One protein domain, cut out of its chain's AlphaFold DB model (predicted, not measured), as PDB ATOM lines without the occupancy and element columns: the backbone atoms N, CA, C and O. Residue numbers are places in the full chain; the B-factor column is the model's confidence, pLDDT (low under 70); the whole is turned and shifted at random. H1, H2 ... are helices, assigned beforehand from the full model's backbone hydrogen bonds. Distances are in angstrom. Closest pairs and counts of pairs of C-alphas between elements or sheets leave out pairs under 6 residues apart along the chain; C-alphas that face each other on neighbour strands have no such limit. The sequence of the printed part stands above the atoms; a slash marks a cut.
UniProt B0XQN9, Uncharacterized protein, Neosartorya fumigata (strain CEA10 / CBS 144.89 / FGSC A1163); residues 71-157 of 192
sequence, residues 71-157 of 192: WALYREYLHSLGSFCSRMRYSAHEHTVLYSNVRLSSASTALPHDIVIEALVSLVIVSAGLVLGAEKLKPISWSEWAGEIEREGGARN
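AT A GLANCE: This is residues 71 to 157 of the 192 residues of an uncharacterized protein of Neosartorya fumigata (strain CEA10 / CBS 144.89 / FGSC A1163) (UniProt B0XQN9). A long helix, H1, and a shorter one, H2, make a loose helical hairpin, with the turn between them reaching out at one end; a third, short helix, H3, lies well beyond the other end, joined to H2 by an outstretched link. The hairpin is only partly closed, for H1 and H2 meet along a part of their lengths. The printed part has 87 residues with three named helices, H1, H2 and H3 in chain order, and no named strand; its class is all helix. The whole is extended, a rod spanning 73 by 28 by 17 A, with a radius of gyration of the C-alphas of 23.3 A.

IN THESE COORDINATES: H1 covers residues 71 to 102, 45.5 A from its first C-alpha at (25.524, -54.988, -36.080) to its last. H2 covers residues 113 to 132, 28.6 A long, with C-alpha 113 at (41.221, -27.005, -33.058). H3 covers residues 142 to 151, 14.1 A long, and ends with C-alpha 151 at (34.694, -81.159, -25.142).

HOW THE PARTS SIT: H1 and H2 form a helical hairpin, running opposite ways at a shallow tilt of 31 degrees. They touch through residues 81 to 92 of H1 and 115 to 122 of H2 alone; the closest C-alphas, those of Met 88 and Ile 115, are 6.4 A apart. H3 is apart from H1 and from H2. In H2 and H3 every O i to N i+4 pair is within hydrogen-bond range; in H1, 27 of 28 are.

THE WHOLE: The C-alphas farthest apart, those of Ser 105 and Gly 153, are 74.0 A from each other. Residues 100 to 107, of which 100 to 102 belong to H1, stand free. Both links are short, and the printed part has no cut. Mean pLDDT of the printed part is 70.5; 35 residues are under 70, among them residues 71 to 78, 97 to 111 and 136 to 139.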
ATOM      1  N   TRP A  71      25.323 -55.640 -34.784       61.66
ATOM      2  CA  TRP A  71      25.524 -54.988 -36.080       61.66
ATOM      3  C   TRP A  71      24.463 -53.928 -36.423       61.66
ATOM      4  O   TRP A  71      24.739 -53.034 -37.223       61.66
ATOM      5  N   ALA A  72      23.261 -53.990 -35.837       57.12
ATOM      6  CA  ALA A  72      22.206 -52.998 -36.064       57.12
ATOM      7  C   ALA A  72      22.575 -51.649 -35.429       57.12
ATOM      8  O   ALA A  72      22.459 -50.609 -36.075       57.12
ATOM      9  N   LEU A  73      23.152 -51.687 -34.222       62.97
ATOM     10  CA  LEU A  73      23.728 -50.511 -33.566       62.97
ATOM     11  C   LEU A  73      24.917 -49.959 -34.363       62.97
ATOM     12  O   LEU A  73      25.047 -48.750 -34.528       62.97
ATOM     13  N   TYR A  74      25.745 -50.840 -34.933       63.25
ATOM     14  CA  TYR A  74      26.886 -50.442 -35.760       63.25
ATOM     15  C   TYR A  74      26.461 -49.690 -37.032       63.25
ATOM     16  O   TYR A  74      27.123 -48.739 -37.447       63.25
ATOM     17  N   ARG A  75      25.328 -50.075 -37.632       66.44
ATOM     18  CA  ARG A  75      24.756 -49.421 -38.818       66.44
ATOM     19  C   ARG A  75      24.304 -47.994 -38.519       66.44
ATOM     20  O   ARG A  75      24.706 -47.077 -39.224       66.44
ATOM     21  N   GLU A  76      23.501 -47.786 -37.482       69.50
ATOM     22  CA  GLU A  76      23.036 -46.438 -37.116       69.50
ATOM     23  C   GLU A  76      24.210 -45.526 -36.742       69.50
ATOM     24  O   GLU A  76      24.280 -44.363 -37.152       69.50
ATOM     25  N   TYR A  77      25.200 -46.102 -36.061       66.75
ATOM     26  CA  TYR A  77      26.426 -45.420 -35.689       66.75
ATOM     27  C   TYR A  77      27.281 -45.019 -36.905       66.75
ATOM     28  O   TYR A  77      27.738 -43.881 -36.992       66.75
ATOM     29  N   LEU A  78      27.434 -45.903 -37.897       67.69
ATOM     30  CA  LEU A  78      28.120 -45.623 -39.168       67.69
ATOM     31  C   LEU A  78      27.441 -44.516 -39.982       67.69
ATOM     32  O   LEU A  78      28.124 -43.684 -40.581       67.69
ATOM     33  N   HIS A  79      26.107 -44.488 -40.002       71.56
ATOM     34  CA  HIS A  79      25.346 -43.452 -40.705       71.56
ATOM     35  C   HIS A  79      25.508 -42.075 -40.035       71.56
ATOM     36  O   HIS A  79      25.660 -41.058 -40.722       71.56
ATOM     37  N   SER A  80      25.555 -42.045 -38.700       71.12
ATOM     38  CA  SER A  80      25.860 -40.838 -37.926       71.12
ATOM     39  C   SER A  80      27.302 -40.358 -38.165       71.12
ATOM     40  O   SER A  80      27.530 -39.206 -38.549       71.12
ATOM     41  N   LEU A  81      28.280 -41.265 -38.065       68.12
ATOM     42  CA  LEU A  81      29.701 -40.958 -38.252       68.12
ATOM     43  C   LEU A  81      30.023 -40.494 -39.686       68.12
ATOM     44  O   LEU A  81      30.855 -39.613 -39.898       68.12
ATOM     45  N   GLY A  82      29.343 -41.057 -40.690       71.50
ATOM     46  CA  GLY A  82      29.496 -40.657 -42.090       71.50
ATOM     47  C   GLY A  82      29.024 -39.226 -42.364       71.50
ATOM     48  O   GLY A  82      29.658 -38.494 -43.133       71.50
ATOM     49  N   SER A  83      27.955 -38.795 -41.691       66.75
ATOM     50  CA  SER A  83      27.433 -37.426 -41.790       66.75
ATOM     51  C   SER A  83      28.405 -36.411 -41.175       66.75
ATOM     52  O   SER A  83      28.690 -35.370 -41.767       66.75
ATOM     53  N   PHE A  84      28.992 -36.767 -40.035       63.62
ATOM     54  CA  PHE A  84      30.011 -35.994 -39.327       63.62
ATOM     55  C   PHE A  84      31.310 -35.839 -40.142       63.62
ATOM     56  O   PHE A  84      31.726 -34.725 -40.461       63.62
ATOM     57  N   CYS A  85      31.871 -36.947 -40.647       64.69
ATOM     58  CA  CYS A  85      33.045 -36.938 -41.533       64.69
ATOM     59  C   CYS A  85      32.846 -36.100 -42.806       64.69
ATOM     60  O   CYS A  85      33.795 -35.512 -43.331       64.69
ATOM     61  N   SER A  86      31.620 -36.051 -43.331       72.00
ATOM     62  CA  SER A  86      31.304 -35.249 -44.516       72.00
ATOM     63  C   SER A  86      31.350 -33.751 -44.213       72.00
ATOM     64  O   SER A  86      31.890 -32.986 -45.013       72.00
ATOM     65  N   ARG A  87      30.867 -33.342 -43.034       70.56
ATOM     66  CA  ARG A  87      30.910 -31.951 -42.567       70.56
ATOM     67  C   ARG A  87      32.338 -31.482 -42.280       70.56
ATOM     68  O   ARG A  87      32.701 -30.389 -42.712       70.56
ATOM     69  N   MET A  88      33.170 -32.332 -41.674       66.44
ATOM     70  CA  MET A  88      34.608 -32.065 -41.520       66.44
ATOM     71  C   MET A  88      35.315 -31.896 -42.857       66.44
ATOM     72  O   MET A  88      36.080 -30.955 -43.037       66.44
ATOM     73  N   ARG A  89      35.066 -32.804 -43.809       71.06
ATOM     74  CA  ARG A  89      35.702 -32.764 -45.133       71.06
ATOM     75  C   ARG A  89      35.311 -31.504 -45.897       71.06
ATOM     76  O   ARG A  89      36.168 -30.900 -46.534       71.06
ATOM     77  N   TYR A  90      34.042 -31.111 -45.809       73.44
ATOM     78  CA  TYR A  90      33.557 -29.873 -46.409       73.44
ATOM     79  C   TYR A  90      34.229 -28.650 -45.768       73.44
ATOM     80  O   TYR A  90      34.815 -27.838 -46.474       73.44
ATOM     81  N   SER A  91      34.273 -28.579 -44.433       73.81
ATOM     82  CA  SER A  91      34.937 -27.487 -43.708       73.81
ATOM     83  C   SER A  91      36.444 -27.401 -44.004       73.81
ATOM     84  O   SER A  91      36.967 -26.336 -44.323       73.81
ATOM     85  N   ALA A  92      37.155 -28.533 -43.998       67.50
ATOM     86  CA  ALA A  92      38.574 -28.591 -44.343       67.50
ATOM     87  C   ALA A  92      38.844 -28.180 -45.800       67.50
ATOM     88  O   ALA A  92      39.887 -27.588 -46.083       67.50
ATOM     89  N   HIS A  93      37.918 -28.469 -46.720       75.62
ATOM     90  CA  HIS A  93      38.010 -28.042 -48.114       75.62
ATOM     91  C   HIS A  93      37.858 -26.525 -48.248       75.62
ATOM     92  O   HIS A  93      38.731 -25.892 -48.836       75.62
ATOM     93  N   GLU A  94      36.833 -25.938 -47.626       73.44
ATOM     94  CA  GLU A  94      36.624 -24.483 -47.592       73.44
ATOM     95  C   GLU A  94      37.834 -23.765 -46.973       73.44
ATOM     96  O   GLU A  94      38.376 -22.817 -47.541       73.44
ATOM     97  N   HIS A  95      38.358 -24.285 -45.860       64.06
ATOM     98  CA  HIS A  95      39.577 -23.756 -45.257       64.06
ATOM     99  C   HIS A  95      40.791 -23.904 -46.187       64.06
ATOM    100  O   HIS A  95      41.540 -22.949 -46.370       64.06
ATOM    101  N   THR A  96      40.991 -25.051 -46.833       70.06
ATOM    102  CA  THR A  96      42.134 -25.256 -47.740       70.06
ATOM    103  C   THR A  96      42.077 -24.336 -48.962       70.06
ATOM    104  O   THR A  96      43.115 -23.825 -49.378       70.06
ATOM    105  N   VAL A  97      40.883 -24.089 -49.509       69.31
ATOM    106  CA  VAL A  97      40.661 -23.224 -50.679       69.31
ATOM    107  C   VAL A  97      40.828 -21.738 -50.335       69.31
ATOM    108  O   VAL A  97      41.354 -20.974 -51.141       69.31
ATOM    109  N   LEU A  98      40.444 -21.311 -49.130       63.59
ATOM    110  CA  LEU A  98      40.655 -19.930 -48.679       63.59
ATOM    111  C   LEU A  98      42.115 -19.680 -48.268       63.59
ATOM    112  O   LEU A  98      42.689 -18.643 -48.600       63.59
ATOM    113  N   TYR A  99      42.755 -20.648 -47.602       58.22
ATOM    114  CA  TYR A  99      44.142 -20.517 -47.156       58.22
ATOM    115  C   TYR A  99      45.171 -20.729 -48.269       58.22
ATOM    116  O   TYR A  99      46.261 -20.176 -48.161       58.22
ATOM    117  N   SER A 100      44.866 -21.464 -49.348       53.81
ATOM    118  CA  SER A 100      45.752 -21.558 -50.524       53.81
ATOM    119  C   SER A 100      45.981 -20.194 -51.186       53.81
ATOM    120  O   SER A 100      47.098 -19.911 -51.609       53.81
ATOM    121  N   ASN A 101      44.971 -19.319 -51.176       59.28
ATOM    122  CA  ASN A 101      45.061 -17.943 -51.673       59.28
ATOM    123  C   ASN A 101      45.789 -16.993 -50.696       59.28
ATOM    124  O   ASN A 101      46.405 -16.021 -51.121       59.28
ATOM    125  N   VAL A 102      45.769 -17.291 -49.389       54.78
ATOM    126  CA  VAL A 102      46.423 -16.501 -48.318       54.78
ATOM    127  C   VAL A 102      47.847 -16.993 -47.993       54.78
ATOM    128  O   VAL A 102      48.603 -16.309 -47.302       54.78
ATOM    129  N   ARG A 103      48.280 -18.140 -48.537       50.00
ATOM    130  CA  ARG A 103      49.642 -18.697 -48.370       50.00
ATOM    131  C   ARG A 103      50.767 -17.814 -48.915       50.00
ATOM    132  O   ARG A 103      51.925 -18.095 -48.621       50.00
ATOM    133  N   LEU A 104      50.451 -16.748 -49.648       52.31
ATOM    134  CA  LEU A 104      51.427 -15.723 -50.010       52.31
ATOM    135  C   LEU A 104      51.725 -14.744 -48.851       52.31
ATOM    136  O   LEU A 104      52.719 -14.028 -48.917       52.31
ATOM    137  N   SER A 105      50.921 -14.732 -47.776       49.44
ATOM    138  CA  SER A 105      50.927 -13.631 -46.798       49.44
ATOM    139  C   SER A 105      51.064 -14.013 -45.319       49.44
ATOM    140  O   SER A 105      51.338 -13.120 -44.525       49.44
ATOM    141  N   SER A 106      50.887 -15.267 -44.877       43.03
ATOM    142  CA  SER A 106      51.083 -15.615 -43.449       43.03
ATOM    143  C   SER A 106      51.303 -17.111 -43.210       43.03
ATOM    144  O   SER A 106      50.427 -17.945 -43.434       43.03
ATOM    145  N   ALA A 107      52.496 -17.445 -42.725       49.41
ATOM    146  CA  ALA A 107      52.975 -18.791 -42.439       49.41
ATOM    147  C   ALA A 107      52.535 -19.295 -41.046       49.41
ATOM    148  O   ALA A 107      53.371 -19.504 -40.168       49.41
ATOM    149  N   SER A 108      51.234 -19.528 -40.852       48.28
ATOM    150  CA  SER A 108      50.703 -20.167 -39.634       48.28
ATOM    151  C   SER A 108      49.822 -21.355 -40.018       48.28
ATOM    152  O   SER A 108      48.625 -21.232 -40.260       48.28
ATOM    153  N   THR A 109      50.435 -22.529 -40.132       52.59
ATOM    154  CA  THR A 109      49.805 -23.793 -40.541       52.59
ATOM    155  C   THR A 109      49.058 -24.459 -39.380       52.59
ATOM    156  O   THR A 109      49.458 -25.530 -38.929       52.59
ATOM    157  N   ALA A 110      47.998 -23.845 -38.860       56.31
ATOM    158  CA  ALA A 110      47.200 -24.444 -37.788       56.31
ATOM    159  C   ALA A 110      45.750 -24.630 -38.246       56.31
ATOM    160  O   ALA A 110      44.995 -23.666 -38.365       56.31
ATOM    161  N   LEU A 111      45.373 -25.881 -38.533       61.88
ATOM    162  CA  LEU A 111      43.970 -26.269 -38.690       61.88
ATOM    163  C   LEU A 111      43.216 -25.901 -37.395       61.88
ATOM    164  O   LEU A 111      43.753 -26.161 -36.313       61.88
ATOM    165  N   PRO A 112      42.008 -25.311 -37.469       70.69
ATOM    166  CA  PRO A 112      41.255 -24.938 -36.277       70.69
ATOM    167  C   PRO A 112      41.005 -26.161 -35.384       70.69
ATOM    168  O   PRO A 112      40.712 -27.258 -35.866       70.69
ATOM    169  N   HIS A 113      41.162 -25.953 -34.076       71.62
ATOM    170  CA  HIS A 113      41.221 -27.005 -33.058       71.62
ATOM    171  C   HIS A 113      39.970 -27.897 -33.044       71.62
ATOM    172  O   HIS A 113      40.079 -29.105 -32.838       71.62
ATOM    173  N   ASP A 114      38.815 -27.319 -33.371       68.44
ATOM    174  CA  ASP A 114      37.530 -28.013 -33.422       68.44
ATOM    175  C   ASP A 114      37.554 -29.190 -34.411       68.44
ATOM    176  O   ASP A 114      37.120 -30.278 -34.060       68.44
ATOM    177  N   ILE A 115      38.181 -29.029 -35.587       73.12
ATOM    178  CA  ILE A 115      38.292 -30.081 -36.620       73.12
ATOM    179  C   ILE A 115      39.260 -31.192 -36.186       73.12
ATOM    180  O   ILE A 115      39.074 -32.365 -36.513       73.12
ATOM    181  N   VAL A 116      40.310 -30.836 -35.444       79.56
ATOM    182  CA  VAL A 116      41.303 -31.802 -34.955       79.56
ATOM    183  C   VAL A 116      40.688 -32.702 -33.889       79.56
ATOM    184  O   VAL A 116      40.847 -33.920 -33.956       79.56
ATOM    185  N   ILE A 117      39.943 -32.127 -32.939       81.44
ATOM    186  CA  ILE A 117      39.234 -32.895 -31.907       81.44
ATOM    187  C   ILE A 117      38.220 -33.837 -32.561       81.44
ATOM    188  O   ILE A 117      38.163 -35.021 -32.232       81.44
ATOM    189  N   GLU A 118      37.466 -33.327 -33.532       76.12
ATOM    190  CA  GLU A 118      36.448 -34.065 -34.272       76.12
ATOM    191  C   GLU A 118      37.023 -35.313 -34.983       76.12
ATOM    192  O   GLU A 118      36.489 -36.429 -34.877       76.12
ATOM    193  N   ALA A 119      38.176 -35.151 -35.641       80.19
ATOM    194  CA  ALA A 119      38.890 -36.229 -36.320       80.19
ATOM    195  C   ALA A 119      39.508 -37.244 -35.343       80.19
ATOM    196  O   ALA A 119      39.455 -38.449 -35.597       80.19
ATOM    197  N   LEU A 120      40.057 -36.781 -34.214       83.56
ATOM    198  CA  LEU A 120      40.623 -37.654 -33.183       83.56
ATOM    199  C   LEU A 120      39.545 -38.517 -32.524       83.56
ATOM    200  O   LEU A 120      39.739 -39.722 -32.369       83.56
ATOM    201  N   VAL A 121      38.389 -37.933 -32.204       86.06
ATOM    202  CA  VAL A 121      37.245 -38.664 -31.641       86.06
ATOM    203  C   VAL A 121      36.757 -39.725 -32.631       86.06
ATOM    204  O   VAL A 121      36.614 -40.891 -32.257       86.06
ATOM    205  N   SER A 122      36.607 -39.368 -33.911       76.25
ATOM    206  CA  SER A 122      36.211 -40.316 -34.963       76.25
ATOM    207  C   SER A 122      37.210 -41.463 -35.127       76.25
ATOM    208  O   SER A 122      36.813 -42.621 -35.256       76.25
ATOM    209  N   LEU A 123      38.510 -41.164 -35.083       85.81
ATOM    210  CA  LEU A 123      39.574 -42.160 -35.197       85.81
ATOM    211  C   LEU A 123      39.571 -43.137 -34.016       85.81
ATOM    212  O   LEU A 123      39.641 -44.349 -34.223       85.81
ATOM    213  N   VAL A 124      39.455 -42.622 -32.788       88.75
ATOM    214  CA  VAL A 124      39.407 -43.442 -31.567       88.75
ATOM    215  C   VAL A 124      38.219 -44.393 -31.624       88.75
ATOM    216  O   VAL A 124      38.384 -45.594 -31.435       88.75
ATOM    217  N   ILE A 125      37.044 -43.882 -31.972       84.69
ATOM    218  CA  ILE A 125      35.813 -44.665 -32.051       84.69
ATOM    219  C   ILE A 125      35.896 -45.758 -33.126       84.69
ATOM    220  O   ILE A 125      35.534 -46.904 -32.862       84.69
ATOM    221  N   VAL A 126      36.412 -45.439 -34.318       82.94
ATOM    222  CA  VAL A 126      36.596 -46.427 -35.396       82.94
ATOM    223  C   VAL A 126      37.615 -47.490 -34.993       82.94
ATOM    224  O   VAL A 126      37.372 -48.678 -35.198       82.94
ATOM    225  N   SER A 127      38.735 -47.086 -34.389       83.75
ATOM    226  CA  SER A 127      39.758 -48.030 -33.928       83.75
ATOM    227  C   SER A 127      39.233 -48.945 -32.818       83.75
ATOM    228  O   SER A 127      39.447 -50.153 -32.873       83.75
ATOM    229  N   ALA A 128      38.459 -48.409 -31.871       81.88
ATOM    230  CA  ALA A 128      37.819 -49.185 -30.817       81.88
ATOM    231  C   ALA A 128      36.770 -50.153 -31.383       81.88
ATOM    232  O   ALA A 128      36.751 -51.321 -31.007       81.88
ATOM    233  N   GLY A 129      35.946 -49.702 -32.336       80.44
ATOM    234  CA  GLY A 129      34.977 -50.554 -33.031       80.44
ATOM    235  C   GLY A 129      35.640 -51.704 -33.792       80.44
ATOM    236  O   GLY A 129      35.164 -52.835 -33.729       80.44
ATOM    237  N   LEU A 130      36.780 -51.447 -34.444       81.25
ATOM    238  CA  LEU A 130      37.556 -52.474 -35.142       81.25
ATOM    239  C   LEU A 130      38.151 -53.503 -34.169       81.25
ATOM    240  O   LEU A 130      38.075 -54.703 -34.421       81.25
ATOM    241  N   VAL A 131      38.722 -53.040 -33.053       87.12
ATOM    242  CA  VAL A 131      39.344 -53.905 -32.038       87.12
ATOM    243  C   VAL A 131      38.304 -54.780 -31.342       87.12
ATOM    244  O   VAL A 131      38.544 -55.967 -31.141       87.12
ATOM    245  N   LEU A 132      37.135 -54.226 -31.012       79.00
ATOM    246  CA  LEU A 132      36.046 -54.980 -30.382       79.00
ATOM    247  C   LEU A 132      35.318 -55.914 -31.360       79.00
ATOM    248  O   LEU A 132      34.709 -56.889 -30.927       79.00
ATOM    249  N   GLY A 133      35.378 -55.626 -32.663       73.75
ATOM    250  CA  GLY A 133      34.839 -56.480 -33.722       73.75
ATOM    251  C   GLY A 133      35.750 -57.645 -34.117       73.75
ATOM    252  O   GLY A 133      35.331 -58.502 -34.895       73.75
ATOM    253  N   ALA A 134      36.985 -57.692 -33.612       76.12
ATOM    254  CA  ALA A 134      37.880 -58.809 -33.866       76.12
ATOM    255  C   ALA A 134      37.372 -60.074 -33.157       76.12
ATOM    256  O   ALA A 134      36.963 -60.041 -31.995       76.12
ATOM    257  N   GLU A 135      37.413 -61.208 -33.859       71.56
ATOM    258  CA  GLU A 135      37.124 -62.504 -33.249       71.56
ATOM    259  C   GLU A 135      38.046 -62.725 -32.045       71.56
ATOM    260  O   GLU A 135      39.235 -62.391 -32.082       71.56
ATOM    261  N   LYS A 136      37.493 -63.286 -30.963       65.62
ATOM    262  CA  LYS A 136      38.278 -63.602 -29.768       65.62
ATOM    263  C   LYS A 136      39.470 -64.464 -30.176       65.62
ATOM    264  O   LYS A 136      39.301 -65.491 -30.834       65.62
ATOM    265  N   LEU A 137      40.662 -64.019 -29.777       60.97
ATOM    266  CA  LEU A 137      41.909 -64.727 -30.034       60.97
ATOM    267  C   LEU A 137      41.752 -66.176 -29.570       60.97
ATOM    268  O   LEU A 137      41.407 -66.433 -28.415       60.97
ATOM    269  N   LYS A 138      41.980 -67.116 -30.489       66.50
ATOM    270  CA  LYS A 138      42.051 -68.534 -30.136       66.50
ATOM    271  C   LYS A 138      43.209 -68.722 -29.148       66.50
ATOM    272  O   LYS A 138      44.247 -68.079 -29.333       66.50
ATOM    273  N   PRO A 139      43.043 -69.554 -28.104       69.25
ATOM    274  CA  PRO A 139      44.090 -69.753 -27.113       69.25
ATOM    275  C   PRO A 139      45.362 -70.267 -27.797       69.25
ATOM    276  O   PRO A 139      45.318 -71.177 -28.621       69.25
ATOM    277  N   ILE A 140      46.496 -69.645 -27.466       71.81
ATOM    278  CA  ILE A 140      47.826 -69.999 -27.992       71.81
ATOM    279  C   ILE A 140      48.293 -71.370 -27.469       71.81
ATOM    280  O   ILE A 140      49.166 -72.005 -28.060       71.81
ATOM    281  N   SER A 141      47.704 -71.832 -26.360       80.81
ATOM    282  CA  SER A 141      47.983 -73.136 -25.778       80.81
ATOM    283  C   SER A 141      47.262 -74.233 -26.555       80.81
ATOM    284  O   SER A 141      46.039 -74.372 -26.496       80.81
ATOM    285  N   TRP A 142      48.045 -75.043 -27.266       71.38
ATOM    286  CA  TRP A 142      47.551 -76.196 -28.014       71.38
ATOM    287  C   TRP A 142      46.774 -77.189 -27.143       71.38
ATOM    288  O   TRP A 142      45.835 -77.800 -27.641       71.38
ATOM    289  N   SER A 143      47.121 -77.336 -25.859       76.00
ATOM    290  CA  SER A 143      46.433 -78.259 -24.947       76.00
ATOM    291  C   SER A 143      45.051 -77.760 -24.527       76.00
ATOM    292  O   SER A 143      44.120 -78.552 -24.448       76.00
ATOM    293  N   GLU A 144      44.890 -76.455 -24.306       81.56
ATOM    294  CA  GLU A 144      43.588 -75.863 -23.976       81.56
ATOM    295  C   GLU A 144      42.662 -75.861 -25.194       81.56
ATOM    296  O   GLU A 144      41.481 -76.177 -25.079       81.56
ATOM    297  N   TRP A 145      43.213 -75.564 -26.376       78.81
ATOM    298  CA  TRP A 145      42.467 -75.646 -27.629       78.81
ATOM    299  C   TRP A 145      42.041 -77.085 -27.948       78.81
ATOM    300  O   TRP A 145      40.878 -77.314 -28.273       78.81
ATOM    301  N   ALA A 146      42.951 -78.057 -27.815       74.31
ATOM    302  CA  ALA A 146      42.642 -79.470 -28.025       74.31
ATOM    303  C   ALA A 146      41.602 -79.980 -27.015       74.31
ATOM    304  O   ALA A 146      40.649 -80.644 -27.415       74.31
ATOM    305  N   GLY A 147      41.721 -79.596 -25.739       81.19
ATOM    306  CA  GLY A 147      40.750 -79.958 -24.704       81.19
ATOM    307  C   GLY A 147      39.354 -79.380 -24.954       81.19
ATOM    308  O   GLY A 147      38.354 -80.065 -24.747       81.19
ATOM    309  N   GLU A 148      39.259 -78.147 -25.460       80.50
ATOM    310  CA  GLU A 148      37.969 -77.553 -25.828       80.50
ATOM    311  C   GLU A 148      37.354 -78.234 -27.060       80.50
ATOM    312  O   GLU A 148      36.149 -78.469 -27.092       80.50
ATOM    313  N   ILE A 149      38.168 -78.625 -28.046       79.25
ATOM    314  CA  ILE A 149      37.705 -79.377 -29.222       79.25
ATOM    315  C   ILE A 149      37.212 -80.781 -28.843       79.25
ATOM    316  O   ILE A 149      36.186 -81.222 -29.367       79.25
ATOM    317  N   GLU A 150      37.887 -81.467 -27.917       77.50
ATOM    318  CA  GLU A 150      37.427 -82.750 -27.368       77.50
ATOM    319  C   GLU A 150      36.096 -82.591 -26.617       77.50
ATOM    320  O   GLU A 150      35.188 -83.408 -26.779       77.50
ATOM    321  N   ARG A 151      35.932 -81.492 -25.866       79.75
ATOM    322  CA  ARG A 151      34.694 -81.159 -25.142       79.75
ATOM    323  C   ARG A 151      33.537 -80.769 -26.071       79.75
ATOM    324  O   ARG A 151      32.394 -81.125 -25.792       79.75
ATOM    325  N   GLU A 152      33.818 -80.065 -27.169       78.75
ATOM    326  CA  GLU A 152      32.853 -79.692 -28.221       78.75
ATOM    327  C   GLU A 152      32.517 -80.869 -29.171       78.75
ATOM    328  O   GLU A 152      31.710 -80.713 -30.091       78.75
ATOM    329  N   GLY A 153      33.093 -82.058 -28.954       71.69
ATOM    330  CA  GLY A 153      32.758 -83.273 -29.704       71.69
ATOM    331  C   GLY A 153      33.439 -83.386 -31.068       71.69
ATOM    332  O   GLY A 153      32.925 -84.065 -31.957       71.69
ATOM    333  N   GLY A 154      34.573 -82.712 -31.271       70.94
ATOM    334  CA  GLY A 154      35.464 -82.914 -32.417       70.94
ATOM    335  C   GLY A 154      34.948 -82.421 -33.772       70.94
ATOM    336  O   GLY A 154      35.758 -82.119 -34.635       70.94
ATOM    337  N   ALA A 155      33.639 -82.239 -33.978       70.81
ATOM    338  CA  ALA A 155      33.054 -81.857 -35.272       70.81
ATOM    339  C   ALA A 155      33.549 -80.500 -35.809       70.81
ATOM    340  O   ALA A 155      33.510 -80.246 -37.013       70.81
ATOM    341  N   ARG A 156      34.036 -79.626 -34.918       70.50
ATOM    342  CA  ARG A 156      34.597 -78.310 -35.254       70.50
ATOM    343  C   ARG A 156      36.117 -78.328 -35.471       70.50
ATOM    344  O   ARG A 156      36.718 -77.266 -35.639       70.50
ATOM    345  N   ASN A 157      36.735 -79.512 -35.480       78.81
ATOM    346  CA  ASN A 157      38.172 -79.679 -35.662       78.81
ATOM    347  C   ASN A 157      38.584 -79.466 -37.139       78.81
ATOM    348  O   ASN A 157      38.195 -80.251 -38.007       78.81
TER     349      ASN A 157